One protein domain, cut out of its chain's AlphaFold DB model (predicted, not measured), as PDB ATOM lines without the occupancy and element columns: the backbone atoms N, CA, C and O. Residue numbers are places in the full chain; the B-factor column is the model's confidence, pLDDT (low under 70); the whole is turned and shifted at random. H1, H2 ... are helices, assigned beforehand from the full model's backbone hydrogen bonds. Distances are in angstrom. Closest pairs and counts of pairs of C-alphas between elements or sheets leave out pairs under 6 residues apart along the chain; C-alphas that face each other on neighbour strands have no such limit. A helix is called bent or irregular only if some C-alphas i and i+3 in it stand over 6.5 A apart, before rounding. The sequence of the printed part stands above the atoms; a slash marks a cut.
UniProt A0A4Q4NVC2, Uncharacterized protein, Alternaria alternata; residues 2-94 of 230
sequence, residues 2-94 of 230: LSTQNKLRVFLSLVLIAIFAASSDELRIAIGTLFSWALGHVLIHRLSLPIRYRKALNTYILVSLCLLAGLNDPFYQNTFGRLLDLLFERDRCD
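What this domain is: This is residues 2 to 94 of the 230 residues of an uncharacterized protein of Alternaria alternata (UniProt A0A4Q4NVC2). A zigzag of three long helices with a shorter helix leading away from one end: H2 and H3 lie side by side as a helical hairpin, H1 splays away from H2 in an open V, and H4 starts at the end of the H2-H3 hairpin where H2 begins and H3 ends, touching it with residues 73 to 80 and heading off about perpendicular to both helices. H1 meets H2 near the point of the V, and residues 2 to 15, of which 4 to 15 belong to H1, stick out. The printed part has 93 residues with four named helices, H1, H2, H3 and H4 in that order, and no named strand; the class is all helix. It is loose, with a radius of gyration of the C-alphas of 16.8 A, and spans 49 by 38 by 24 A.

Where its parts are: H1 runs from residue 4 to 22, beginning at C-alpha 4 at (-11.656, -4.157, 32.473), and is 26.7 A long. H2, residues 25 to 46, is the longest helix by residues and measures 30.7 A; its C-alpha 25 is at (-32.861, 13.613, 14.605). H3, residues 51 to 71, measures 30.0 A. H4, residues 73 to 87, measures 18.8 A and ends at C-alpha 87 at (-21.208, 36.465, 29.652). H4 is irregular, but only just: C-alphas 79 and 82 are 6.8 A apart.

How they stand to each other: H2 is the hub, touching the three other helices. H1 and H2 form a helical hairpin at a steep tilt of 39 degrees, opposite ways. They touch through residues 20 to 21 of H1 and 27 to 31 of H2 alone; the closest C-alphas are those of Phe 20 and Arg 28, 5.6 A apart. H2 and H3 form the second helical hairpin and touch at a shallow tilt of 13 degrees, opposite ways, closest at the C-alphas of Trp 37 and Ile 61, 6.5 A apart. H4 is about perpendicular to H2, at 88 degrees, and residues 73 to 75 of H4 touch residues 26 to 30 of H2; the closest C-alphas, of Ala 30 and Phe 75, are 6.0 A apart. H4 is also about perpendicular to H3, at 80 degrees; residues 75 to 80 of H4 touch residues 68 to 70 of H3, closest at the C-alphas of Ala 69 and Tyr 76, 4.7 A apart. H1 is apart from H3 and from H4. The helix packing is mostly crossed: of the 4 pairs that touch, 1 is at a shallow tilt. In H1, H2 and H3 every O i to N i+4 pair is within hydrogen-bond range; in H4 6 of 11 are.

The domain as a whole: The C-alphas of Ser 48 and Arg 92, the two farthest apart, are 50.4 A apart. The printed part has no cut, and its three links between helices are tight. Residues 46 to 52 also stand free. The mean pLDDT of the printed part is 82.1; residue 2 and residues 81 to 94 are under 70.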
ATOM      1  N   LEU A   2     -11.690 -10.347  28.459       62.97
ATOM      2  CA  LEU A   2     -11.453  -8.940  28.096       62.97
ATOM      3  C   LEU A   2     -10.976  -8.159  29.327       62.97
ATOM      4  O   LEU A   2     -11.564  -8.308  30.402       62.97
ATOM      5  N   SER A   3      -9.945  -7.326  29.163       84.62
ATOM      6  CA  SER A   3      -9.495  -6.416  30.220       84.62
ATOM      7  C   SER A   3     -10.644  -5.499  30.653       84.62
ATOM      8  O   SER A   3     -11.523  -5.164  29.853       84.62
ATOM      9  N   THR A   4     -10.643  -5.070  31.914       83.06
ATOM     10  CA  THR A   4     -11.656  -4.157  32.473       83.06
ATOM     11  C   THR A   4     -11.818  -2.898  31.615       83.06
ATOM     12  O   THR A   4     -12.931  -2.442  31.369       83.06
ATOM     13  N   GLN A   5     -10.713  -2.404  31.054       81.94
ATOM     14  CA  GLN A   5     -10.693  -1.259  30.148       81.94
ATOM     15  C   GLN A   5     -11.422  -1.534  28.823       81.94
ATOM     16  O   GLN A   5     -12.162  -0.680  28.339       81.94
ATOM     17  N   ASN A   6     -11.266  -2.728  28.248       85.00
ATOM     18  CA  ASN A   6     -11.978  -3.097  27.024       85.00
ATOM     19  C   ASN A   6     -13.475  -3.313  27.277       85.00
ATOM     20  O   ASN A   6     -14.283  -2.942  26.432       85.00
ATOM     21  N   LYS A   7     -13.861  -3.833  28.451       84.25
ATOM     22  CA  LYS A   7     -15.277  -3.938  28.845       84.25
ATOM     23  C   LYS A   7     -15.937  -2.560  28.965       84.25
ATOM     24  O   LYS A   7     -17.019  -2.367  28.423       84.25
ATOM     25  N   LEU A   8     -15.263  -1.596  29.600       83.81
ATOM     26  CA  LEU A   8     -15.755  -0.216  29.715       83.81
ATOM     27  C   LEU A   8     -15.877   0.475  28.354       83.81
ATOM     28  O   LEU A   8     -16.866   1.158  28.111       83.81
ATOM     29  N   ARG A   9     -14.914   0.266  27.445       82.56
ATOM     30  CA  ARG A   9     -14.994   0.791  26.072       82.56
ATOM     31  C   ARG A   9     -16.203   0.237  25.322       82.56
ATOM     32  O   ARG A   9     -16.939   1.014  24.734       82.56
ATOM     33  N   VAL A  10     -16.433  -1.078  25.386       83.56
ATOM     34  CA  VAL A  10     -17.592  -1.721  24.741       83.56
ATOM     35  C   VAL A  10     -18.906  -1.232  25.348       83.56
ATOM     36  O   VAL A  10     -19.837  -0.926  24.611       83.56
ATOM     37  N   PHE A  11     -18.974  -1.104  26.676       84.12
ATOM     38  CA  PHE A  11     -20.150  -0.570  27.357       84.12
ATOM     39  C   PHE A  11     -20.434   0.879  26.944       84.12
ATOM     40  O   PHE A  11     -21.556   1.195  26.566       84.12
ATOM     41  N   LEU A  12     -19.412   1.739  26.925       82.00
ATOM     42  CA  LEU A  12     -19.532   3.115  26.446       82.00
ATOM     43  C   LEU A  12     -20.000   3.162  24.985       82.00
ATOM     44  O   LEU A  12     -20.890   3.939  24.659       82.00
ATOM     45  N   SER A  13     -19.449   2.313  24.111       82.06
ATOM     46  CA  SER A  13     -19.892   2.214  22.716       82.06
ATOM     47  C   SER A  13     -21.357   1.794  22.602       82.06
ATOM     48  O   SER A  13     -22.088   2.389  21.820       82.06
ATOM     49  N   LEU A  14     -21.809   0.821  23.397       83.56
ATOM     50  CA  LEU A  14     -23.210   0.386  23.424       83.56
ATOM     51  C   LEU A  14     -24.146   1.489  23.924       83.56
ATOM     52  O   LEU A  14     -25.193   1.707  23.323       83.56
ATOM     53  N   VAL A  15     -23.755   2.215  24.973       82.38
ATOM     54  CA  VAL A  15     -24.515   3.363  25.486       82.38
ATOM     55  C   VAL A  15     -24.612   4.459  24.427       82.38
ATOM     56  O   VAL A  15     -25.698   4.972  24.182       82.38
ATOM     57  N   LEU A  16     -23.512   4.779  23.743       78.62
ATOM     58  CA  LEU A  16     -23.508   5.777  22.671       78.62
ATOM     59  C   LEU A  16     -24.379   5.349  21.481       78.62
ATOM     60  O   LEU A  16     -25.109   6.178  20.948       78.62
ATOM     61  N   ILE A  17     -24.359   4.067  21.101       82.25
ATOM     62  CA  ILE A  17     -25.234   3.519  20.050       82.25
ATOM     63  C   ILE A  17     -26.704   3.580  20.477       82.25
ATOM     64  O   ILE A  17     -27.552   3.966  19.678       82.25
ATOM     65  N   ALA A  18     -27.012   3.237  21.730       78.38
ATOM     66  CA  ALA A  18     -28.371   3.290  22.260       78.38
ATOM     67  C   ALA A  18     -28.904   4.729  22.320       78.38
ATOM     68  O   ALA A  18     -30.026   4.978  21.889       78.38
ATOM     69  N   ILE A  19     -28.087   5.683  22.782       77.25
ATOM     70  CA  ILE A  19     -28.427   7.112  22.779       77.25
ATOM     71  C   ILE A  19     -28.639   7.586  21.344       77.25
ATOM     72  O   ILE A  19     -29.656   8.203  21.057       77.25
ATOM     73  N   PHE A  20     -27.737   7.248  20.422       77.75
ATOM     74  CA  PHE A  20     -27.881   7.619  19.017       77.75
ATOM     75  C   PHE A  20     -29.190   7.073  18.422       77.75
ATOM     76  O   PHE A  20     -29.975   7.829  17.855       77.75
ATOM     77  N   ALA A  21     -29.492   5.792  18.639       78.69
ATOM     78  CA  ALA A  21     -30.710   5.158  18.141       78.69
ATOM     79  C   ALA A  21     -31.998   5.705  18.785       78.69
ATOM     80  O   ALA A  21     -33.001   5.829  18.092       78.69
ATOM     81  N   ALA A  22     -31.987   6.069  20.068       79.88
ATOM     82  CA  ALA A  22     -33.172   6.575  20.772       79.88
ATOM     83  C   ALA A  22     -33.327   8.108  20.734       79.88
ATOM     84  O   ALA A  22     -34.338   8.632  21.193       79.88
ATOM     85  N   SER A  23     -32.331   8.833  20.221       78.50
ATOM     86  CA  SER A  23     -32.308  10.301  20.235       78.50
ATOM     87  C   SER A  23     -33.113  10.966  19.115       78.50
ATOM     88  O   SER A  23     -33.477  10.327  18.128       78.50
ATOM     89  N   SER A  24     -33.371  12.270  19.278       84.62
ATOM     90  CA  SER A  24     -33.952  13.130  18.246       84.62
ATOM     91  C   SER A  24     -33.040  13.236  17.023       84.62
ATOM     92  O   SER A  24     -31.817  13.118  17.131       84.62
ATOM     93  N   ASP A  25     -33.623  13.504  15.855       84.88
ATOM     94  CA  ASP A  25     -32.861  13.613  14.605       84.88
ATOM     95  C   ASP A  25     -31.786  14.708  14.670       84.88
ATOM     96  O   ASP A  25     -30.669  14.510  14.194       84.88
ATOM     97  N   GLU A  26     -32.060  15.813  15.363       83.81
ATOM     98  CA  GLU A  26     -31.073  16.863  15.630       83.81
ATOM     99  C   GLU A  26     -29.880  16.346  16.441       83.81
ATOM    100  O   GLU A  26     -28.724  16.569  16.066       83.81
ATOM    101  N   LEU A  27     -30.125  15.602  17.523       83.00
ATOM    102  CA  LEU A  27     -29.045  15.071  18.351       83.00
ATOM    103  C   LEU A  27     -28.239  14.004  17.592       83.00
ATOM    104  O   LEU A  27     -27.012  13.962  17.712       83.00
ATOM    105  N   ARG A  28     -28.894  13.195  16.750       86.00
ATOM    106  CA  ARG A  28     -28.214  12.250  15.847       86.00
ATOM    107  C   ARG A  28     -27.294  12.969  14.869       86.00
ATOM    108  O   ARG A  28     -26.150  12.550  14.701       86.00
ATOM    109  N   ILE A  29     -27.748  14.057  14.251       86.56
ATOM    110  CA  ILE A  29     -26.926  14.848  13.321       86.56
ATOM    111  C   ILE A  29     -25.702  15.425  14.044       86.56
ATOM    112  O   ILE A  29     -24.581  15.314  13.536       86.56
ATOM    113  N   ALA A  30     -25.886  15.969  15.250       86.56
ATOM    114  CA  ALA A  30     -24.795  16.517  16.053       86.56
ATOM    115  C   ALA A  30     -23.762  15.441  16.433       86.56
ATOM    116  O   ALA A  30     -22.570  15.582  16.147       86.56
ATOM    117  N   ILE A  31     -24.217  14.329  17.019       85.94
ATOM    118  CA  ILE A  31     -23.353  13.218  17.434       85.94
ATOM    119  C   ILE A  31     -22.652  12.592  16.221       85.94
ATOM    120  O   ILE A  31     -21.442  12.370  16.256       85.94
ATOM    121  N   GLY A  32     -23.381  12.333  15.134       86.44
ATOM    122  CA  GLY A  32     -22.838  11.728  13.917       86.44
ATOM    123  C   GLY A  32     -21.745  12.581  13.272       86.44
ATOM    124  O   GLY A  32     -20.708  12.057  12.859       86.44
ATOM    125  N   THR A  33     -21.930  13.899  13.261       89.94
ATOM    126  CA  THR A  33     -20.932  14.846  12.747       89.94
ATOM    127  C   THR A  33     -19.699  14.915  13.654       89.94
ATOM    128  O   THR A  33     -18.573  14.879  13.168       89.94
ATOM    129  N   LEU A  34     -19.869  14.899  14.979       88.25
ATOM    130  CA  LEU A  34     -18.733  14.803  15.905       88.25
ATOM    131  C   LEU A  34     -17.943  13.495  15.722       88.25
ATOM    132  O   LEU A  34     -16.708  13.496  15.741       88.25
ATOM    133  N   PHE A  35     -18.637  12.376  15.494       88.62
ATOM    134  CA  PHE A  35     -17.986  11.107  15.171       88.62
ATOM    135  C   PHE A  35     -17.239  11.158  13.839       88.62
ATOM    136  O   PHE A  35     -16.140  10.604  13.754       88.62
ATOM    137  N   SER A  36     -17.775  11.833  12.817       92.44
ATOM    138  CA  SER A  36     -17.082  11.983  11.534       92.44
ATOM    139  C   SER A  36     -15.792  12.802  11.686       92.44
ATOM    140  O   SER A  36     -14.770  12.434  11.101       92.44
ATOM    141  N   TRP A  37     -15.789  13.838  12.535       93.62
ATOM    142  CA  TRP A  37     -14.585  14.611  12.867       93.62
ATOM    143  C   TRP A  37     -13.524  13.731  13.526       93.62
ATOM    144  O   TRP A  37     -12.369  13.707  13.088       93.62
ATOM    145  N   ALA A  38     -13.924  12.975  14.553       88.94
ATOM    146  CA  ALA A  38     -13.033  12.080  15.281       88.94
ATOM    147  C   ALA A  38     -12.466  10.981  14.369       88.94
ATOM    148  O   ALA A  38     -11.259  10.727  14.375       88.94
ATOM    149  N   LEU A  39     -13.314  10.369  13.537       90.12
ATOM    150  CA  LEU A  39     -12.904   9.350  12.574       90.12
ATOM    151  C   LEU A  39     -11.928   9.922  11.542       90.12
ATOM    152  O   LEU A  39     -10.891   9.311  11.285       90.12
ATOM    153  N   GLY A  40     -12.209  11.112  11.002       88.88
ATOM    154  CA  GLY A  40     -11.311  11.813  10.088       88.88
ATOM    155  C   GLY A  40      -9.934  12.055  10.708       88.88
ATOM    156  O   GLY A  40      -8.910  11.766  10.085       88.88
ATOM    157  N   HIS A  41      -9.894  12.494  11.969       89.25
ATOM    158  CA  HIS A  41      -8.647  12.675  12.715       89.25
ATOM    159  C   HIS A  41      -7.865  11.368  12.881       89.25
ATOM    160  O   HIS A  41      -6.654  11.328  12.636       89.25
ATOM    161  N   VAL A  42      -8.552  10.291  13.268       89.69
ATOM    162  CA  VAL A  42      -7.945   8.964  13.434       89.69
ATOM    163  C   VAL A  42      -7.392   8.452  12.105       89.69
ATOM    164  O   VAL A  42      -6.266   7.957  12.080       89.69
ATOM    165  N   LEU A  43      -8.130   8.601  11.003       89.56
ATOM    166  CA  LEU A  43      -7.702   8.158   9.674       89.56
ATOM    167  C   LEU A  43      -6.466   8.915   9.184       89.56
ATOM    168  O   LEU A  43      -5.517   8.281   8.727       89.56
ATOM    169  N   ILE A  44      -6.426  10.242   9.343       89.69
ATOM    170  CA  ILE A  44      -5.249  11.046   8.976       89.69
ATOM    171  C   ILE A  44      -4.010  10.581   9.737       89.69
ATOM    172  O   ILE A  44      -2.935  10.471   9.145       89.69
ATOM    173  N   HIS A  45      -4.153  10.303  11.034       85.69
ATOM    174  CA  HIS A  45      -3.034   9.866  11.862       85.69
ATOM    175  C   HIS A  45      -2.609   8.425  11.554       85.69
ATOM    176  O   HIS A  45      -1.419   8.129  11.504       85.69
ATOM    177  N   ARG A  46      -3.567   7.512  11.354       88.75
ATOM    178  CA  ARG A  46      -3.308   6.085  11.092       88.75
ATOM    179  C   ARG A  46      -2.691   5.845   9.719       88.75
ATOM    180  O   ARG A  46      -1.837   4.978   9.596       88.75
ATOM    181  N   LEU A  47      -3.139   6.587   8.709       89.44
ATOM    182  CA  LEU A  47      -2.726   6.414   7.315       89.44
ATOM    183  C   LEU A  47      -1.642   7.414   6.889       89.44
ATOM    184  O   LEU A  47      -1.254   7.429   5.723       89.44
ATOM    185  N   SER A  48      -1.154   8.256   7.810       86.81
ATOM    186  CA  SER A  48      -0.117   9.271   7.550       86.81
ATOM    187  C   SER A  48      -0.409  10.126   6.306       86.81
ATOM    188  O   SER A  48       0.458  10.352   5.462       86.81
ATOM    189  N   LEU A  49      -1.663  10.568   6.164       86.06
ATOM    190  CA  LEU A  49      -2.127  11.228   4.942       86.06
ATOM    191  C   LEU A  49      -1.416  12.575   4.696       86.06
ATOM    192  O   LEU A  49      -1.069  13.280   5.650       86.06
ATOM    193  N   PRO A  50      -1.258  12.988   3.420       89.38
ATOM    194  CA  PRO A  50      -0.637  14.260   3.064       89.38
ATOM    195  C   PRO A  50      -1.297  15.479   3.723       89.38
ATOM    196  O   PRO A  50      -2.506  15.511   3.963       89.38
ATOM    197  N   ILE A  51      -0.523  16.559   3.890       89.31
ATOM    198  CA  ILE A  51      -0.957  17.835   4.502       89.31
ATOM    199  C   ILE A  51      -2.243  18.403   3.874       89.31
ATOM    200  O   ILE A  51      -3.041  19.030   4.570       89.31
ATOM    201  N   ARG A  52      -2.478  18.168   2.576       91.19
ATOM    202  CA  ARG A  52      -3.700  18.607   1.878       91.19
ATOM    203  C   ARG A  52      -4.972  18.034   2.514       91.19
ATOM    204  O   ARG A  52      -5.927  18.779   2.703       91.19
ATOM    205  N   TYR A  53      -4.959  16.765   2.921       88.50
ATOM    206  CA  TYR A  53      -6.100  16.124   3.583       88.50
ATOM    207  C   TYR A  53      -6.339  16.676   4.985       88.50
ATOM    208  O   TYR A  53      -7.483  16.832   5.394       88.50
ATOM    209  N   ARG A  54      -5.273  17.059   5.699       88.44
ATOM    210  CA  ARG A  54      -5.398  17.752   6.988       88.44
ATOM    211  C   ARG A  54      -6.053  19.120   6.831       88.44
ATOM    212  O   ARG A  54      -6.935  19.459   7.610       88.44
ATOM    213  N   LYS A  55      -5.666  19.885   5.804       91.19
ATOM    214  CA  LYS A  55      -6.322  21.162   5.492       91.19
ATOM    215  C   LYS A  55      -7.798  20.956   5.146       91.19
ATOM    216  O   LYS A  55      -8.634  21.641   5.716       91.19
ATOM    217  N   ALA A  56      -8.111  19.981   4.291       91.25
ATOM    218  CA  ALA A  56      -9.490  19.665   3.924       91.25
ATOM    219  C   ALA A  56     -10.340  19.240   5.134       91.25
ATOM    220  O   ALA A  56     -11.454  19.733   5.284       91.25
ATOM    221  N   LEU A  57      -9.806  18.393   6.027       92.12
ATOM    222  CA  LEU A  57     -10.498  18.006   7.260       92.12
ATOM    223  C   LEU A  57     -10.737  19.217   8.167       92.12
ATOM    224  O   LEU A  57     -11.842  19.378   8.664       92.12
ATOM    225  N   ASN A  58      -9.745  20.089   8.348       91.44
ATOM    226  CA  ASN A  58      -9.911  21.289   9.168       91.44
ATOM    227  C   ASN A  58     -10.971  22.234   8.587       91.44
ATOM    228  O   ASN A  58     -11.789  22.761   9.336       91.44
ATOM    229  N   THR A  59     -10.994  22.426   7.264       93.19
ATOM    230  CA  THR A  59     -12.040  23.215   6.598       93.19
ATOM    231  C   THR A  59     -13.411  22.565   6.769       93.19
ATOM    232  O   THR A  59     -14.374  23.259   7.078       93.19
ATOM    233  N   TYR A  60     -13.505  21.241   6.619       92.88
ATOM    234  CA  TYR A  60     -14.741  20.498   6.856       92.88
ATOM    235  C   TYR A  60     -15.230  20.661   8.297       92.88
ATOM    236  O   TYR A  60     -16.395  20.997   8.497       92.88
ATOM    237  N   ILE A  61     -14.350  20.486   9.288       93.06
ATOM    238  CA  ILE A  61     -14.666  20.689  10.707       93.06
ATOM    239  C   ILE A  61     -15.160  22.115  10.925       93.06
ATOM    240  O   ILE A  61     -16.208  22.295  11.526       93.06
ATOM    241  N   LEU A  62     -14.466  23.124  10.394       92.56
ATOM    242  CA  LEU A  62     -14.859  24.522  10.568       92.56
ATOM    243  C   LEU A  62     -16.251  24.803   9.986       92.56
ATOM    244  O   LEU A  62     -17.104  25.356  10.671       92.56
ATOM    245  N   VAL A  63     -16.493  24.396   8.738       92.31
ATOM    246  CA  VAL A  63     -17.774  24.636   8.058       92.31
ATOM    247  C   VAL A  63     -18.905  23.881   8.752       92.31
ATOM    248  O   VAL A  63     -19.946  24.467   9.041       92.31
ATOM    249  N   SER A  64     -18.704  22.600   9.061       92.69
ATOM    250  CA  SER A  64     -19.718  21.795   9.753       92.69
ATOM    251  C   SER A  64     -19.961  22.266  11.187       92.69
ATOM    252  O   SER A  64     -21.097  22.213  11.642       92.69
ATOM    253  N   LEU A  65     -18.950  22.808  11.873       90.31
ATOM    254  CA  LEU A  65     -19.102  23.442  13.182       90.31
ATOM    255  C   LEU A  65     -19.960  24.703  13.094       90.31
ATOM    256  O   LEU A  65     -20.870  24.858  13.902       90.31
ATOM    257  N   CYS A  66     -19.716  25.577  12.113       89.38
ATOM    258  CA  CYS A  66     -20.544  26.767  11.903       89.38
ATOM    259  C   CYS A  66     -21.993  26.398  11.558       89.38
ATOM    260  O   CYS A  66     -22.919  27.004  12.090       89.38
ATOM    261  N   LEU A  67     -22.193  25.387  10.706       89.12
ATOM    262  CA  LEU A  67     -23.528  24.910  10.337       89.12
ATOM    263  C   LEU A  67     -24.267  24.298  11.531       89.12
ATOM    264  O   LEU A  67     -25.427  24.629  11.752       89.12
ATOM    265  N   LEU A  68     -23.606  23.453  12.328       88.81
ATOM    266  CA  LEU A  68     -24.200  22.888  13.540       88.81
ATOM    267  C   LEU A  68     -24.513  23.970  14.575       88.81
ATOM    268  O   LEU A  68     -25.585  23.954  15.163       88.81
ATOM    269  N   ALA A  69     -23.610  24.928  14.780       86.88
ATOM    270  CA  ALA A  69     -23.842  26.024  15.716       86.88
ATOM    271  C   ALA A  69     -25.021  26.919  15.303       86.88
ATOM    272  O   ALA A  69     -25.670  27.484  16.172       86.88
ATOM    273  N   GLY A  70     -25.288  27.065  14.001       84.50
ATOM    274  CA  GLY A  70     -26.387  27.895  13.504       84.50
ATOM    275  C   GLY A  70     -27.729  27.175  13.344       84.50
ATOM    276  O   GLY A  70     -28.756  27.842  13.360       84.50
ATOM    277  N   LEU A  71     -27.731  25.852  13.139       85.81
ATOM    278  CA  LEU A  71     -28.930  25.094  12.736       85.81
ATOM    279  C   LEU A  71     -29.305  23.945  13.682       85.81
ATOM    280  O   LEU A  71     -30.284  23.250  13.425       85.81
ATOM    281  N   ASN A  72     -28.514  23.679  14.721       86.56
ATOM    282  CA  ASN A  72     -28.744  22.563  15.632       86.56
ATOM    283  C   ASN A  72     -28.752  23.066  17.076       86.56
ATOM    284  O   ASN A  72     -27.696  23.235  17.691       86.56
ATOM    285  N   ASP A  73     -29.951  23.285  17.614       81.12
ATOM    286  CA  ASP A  73     -30.137  23.832  18.958       81.12
ATOM    287  C   ASP A  73     -29.468  22.974  20.045       81.12
ATOM    288  O   ASP A  73     -28.740  23.538  20.868       81.12
ATOM    289  N   PRO A  74     -29.580  21.626  20.040       80.94
ATOM    290  CA  PRO A  74     -28.879  20.790  21.014       80.94
ATOM    291  C   PRO A  74     -27.359  20.954  20.972       80.94
ATOM    292  O   PRO A  74     -26.708  20.951  22.022       80.94
ATOM    293  N   PHE A  75     -26.770  21.079  19.780       81.75
ATOM    294  CA  PHE A  75     -25.340  21.327  19.639       81.75
ATOM    295  C   PHE A  75     -24.990  22.720  20.159       81.75
ATOM    296  O   PHE A  75     -24.173  22.834  21.073       81.75
ATOM    297  N   TYR A  76     -25.658  23.758  19.647       81.69
ATOM    298  CA  TYR A  76     -25.419  25.147  20.021       81.69
ATOM    299  C   TYR A  76     -25.523  25.364  21.530       81.69
ATOM    300  O   TYR A  76     -24.586  25.891  22.131       81.69
ATOM    301  N   GLN A  77     -26.613  24.919  22.158       77.06
ATOM    302  CA  GLN A  77     -26.842  25.095  23.592       77.06
ATOM    303  C   GLN A  77     -25.734  24.444  24.425       77.06
ATOM    304  O   GLN A  77     -25.236  25.051  25.372       77.06
ATOM    305  N   ASN A  78     -25.298  23.234  24.062       75.62
ATOM    306  CA  ASN A  78     -24.296  22.506  24.838       75.62
ATOM    307  C   ASN A  78     -22.853  22.979  24.595       75.62
ATOM    308  O   ASN A  78     -22.040  22.856  25.512       75.62
ATOM    309  N   THR A  79     -22.509  23.508  23.413       73.38
ATOM    310  CA  THR A  79     -21.133  23.960  23.111       73.38
ATOM    311  C   THR A  79     -20.912  25.457  23.285       73.38
ATOM    312  O   THR A  79     -19.835  25.855  23.729       73.38
ATOM    313  N   PHE A  80     -21.891  26.291  22.928       73.81
ATOM    314  CA  PHE A  80     -21.752  27.751  22.908       73.81
ATOM    315  C   PHE A  80     -22.741  28.439  23.837       73.81
ATOM    316  O   PHE A  80     -22.308  29.251  24.646       73.81
ATOM    317  N   GLY A  81     -24.031  28.098  23.768       68.62
ATOM    318  CA  GLY A  81     -25.102  28.748  24.530       68.62
ATOM    319  C   GLY A  81     -24.801  28.787  26.025       68.62
ATOM    320  O   GLY A  81     -24.682  29.861  26.598       68.62
ATOM    321  N   ARG A  82     -24.482  27.633  26.616       67.62
ATOM    322  CA  ARG A  82     -24.102  27.521  28.032       67.62
ATOM    323  C   ARG A  82     -22.861  28.332  28.427       67.62
ATOM    324  O   ARG A  82     -22.769  28.825  29.547       67.62
ATOM    325  N   LEU A  83     -21.883  28.478  27.531       66.62
ATOM    326  CA  LEU A  83     -20.712  29.325  27.781       66.62
ATOM    327  C   LEU A  83     -21.077  30.813  27.654       66.62
ATOM    328  O   LEU A  83     -20.608  31.640  28.432       66.62
ATOM    329  N   LEU A  84     -21.920  31.152  26.681       67.38
ATOM    330  CA  LEU A  84     -22.420  32.505  26.462       67.38
ATOM    331  C   LEU A  84     -23.320  32.957  27.618       67.38
ATOM    332  O   LEU A  84     -23.223  34.117  28.002       67.38
ATOM    333  N   ASP A  85     -24.053  32.054  28.270       64.94
ATOM    334  CA  ASP A  85     -24.815  32.329  29.500       64.94
ATOM    335  C   ASP A  85     -23.932  32.781  30.676       64.94
ATOM    336  O   ASP A  85     -24.432  33.295  31.681       64.94
ATOM    337  N   LEU A  86     -22.608  32.585  30.617       62.94
ATOM    338  CA  LEU A  86     -21.694  33.175  31.601       62.94
ATOM    339  C   LEU A  86     -21.532  34.681  31.366       62.94
ATOM    340  O   LEU A  86     -21.492  35.441  32.336       62.94
ATOM    341  N   LEU A  87     -21.464  35.092  30.096       61.34
ATOM    342  CA  LEU A  87     -21.208  36.465  29.652       61.34
ATOM    343  C   LEU A  87     -22.489  37.297  29.505       61.34
ATOM    344  O   LEU A  87     -22.459  38.502  29.742       61.34
ATOM    345  N   PHE A  88     -23.601  36.662  29.146       62.81
ATOM    346  CA  PHE A  88     -24.916  37.279  29.009       62.81
ATOM    347  C   PHE A  88     -25.821  36.858  30.175       62.81
ATOM    348  O   PHE A  88     -25.626  35.819  30.811       62.81
ATOM    349  N   GLU A  89     -26.776  37.706  30.547       60.72
ATOM    350  CA  GLU A  89     -27.732  37.372  31.602       60.72
ATOM    351  C   GLU A  89     -28.691  36.297  31.063       60.72
ATOM    352  O   GLU A  89     -29.348  36.523  30.051       60.72
ATOM    353  N   ARG A  90     -28.712  35.112  31.697       61.81
ATOM    354  CA  ARG A  90     -29.615  34.009  31.335       61.81
ATOM    355  C   ARG A  90     -31.058  34.500  31.427       61.81
ATOM    356  O   ARG A  90     -31.410  35.179  32.395       61.81
ATOM    357  N   ASP A  91     -31.879  34.148  30.441       60.59
ATOM    358  CA  ASP A  91     -33.306  34.449  30.499       60.59
ATOM    359  C   ASP A  91     -33.914  33.769  31.735       60.59
ATOM    360  O   ASP A  91     -33.696  32.584  31.992       60.59
ATOM    361  N   ARG A  92     -34.666  34.530  32.533       59.06
ATOM    362  CA  ARG A  92     -35.267  34.043  33.786       59.06
ATOM    363  C   ARG A  92     -36.310  32.954  33.541       59.06
ATOM    364  O   ARG A  92     -36.666  32.240  34.473       59.06
ATOM    365  N   CYS A  93     -36.808  32.863  32.313       55.94
ATOM    366  CA  CYS A  93     -37.809  31.892  31.891       55.94
ATOM    367  C   CYS A  93     -37.206  30.599  31.323       55.94
ATOM    368  O   CYS A  93     -37.963  29.691  30.986       55.94
ATOM    369  N   ASP A  94     -35.880  30.509  31.189       60.19
ATOM    370  CA  ASP A  94     -35.230  29.353  30.577       60.19
ATOM    371  C   ASP A  94     -35.249  28.155  31.547       60.19
ATOM    372  O   ASP A  94     -34.651  28.239  32.628       60.19
TER     373      ASP A  94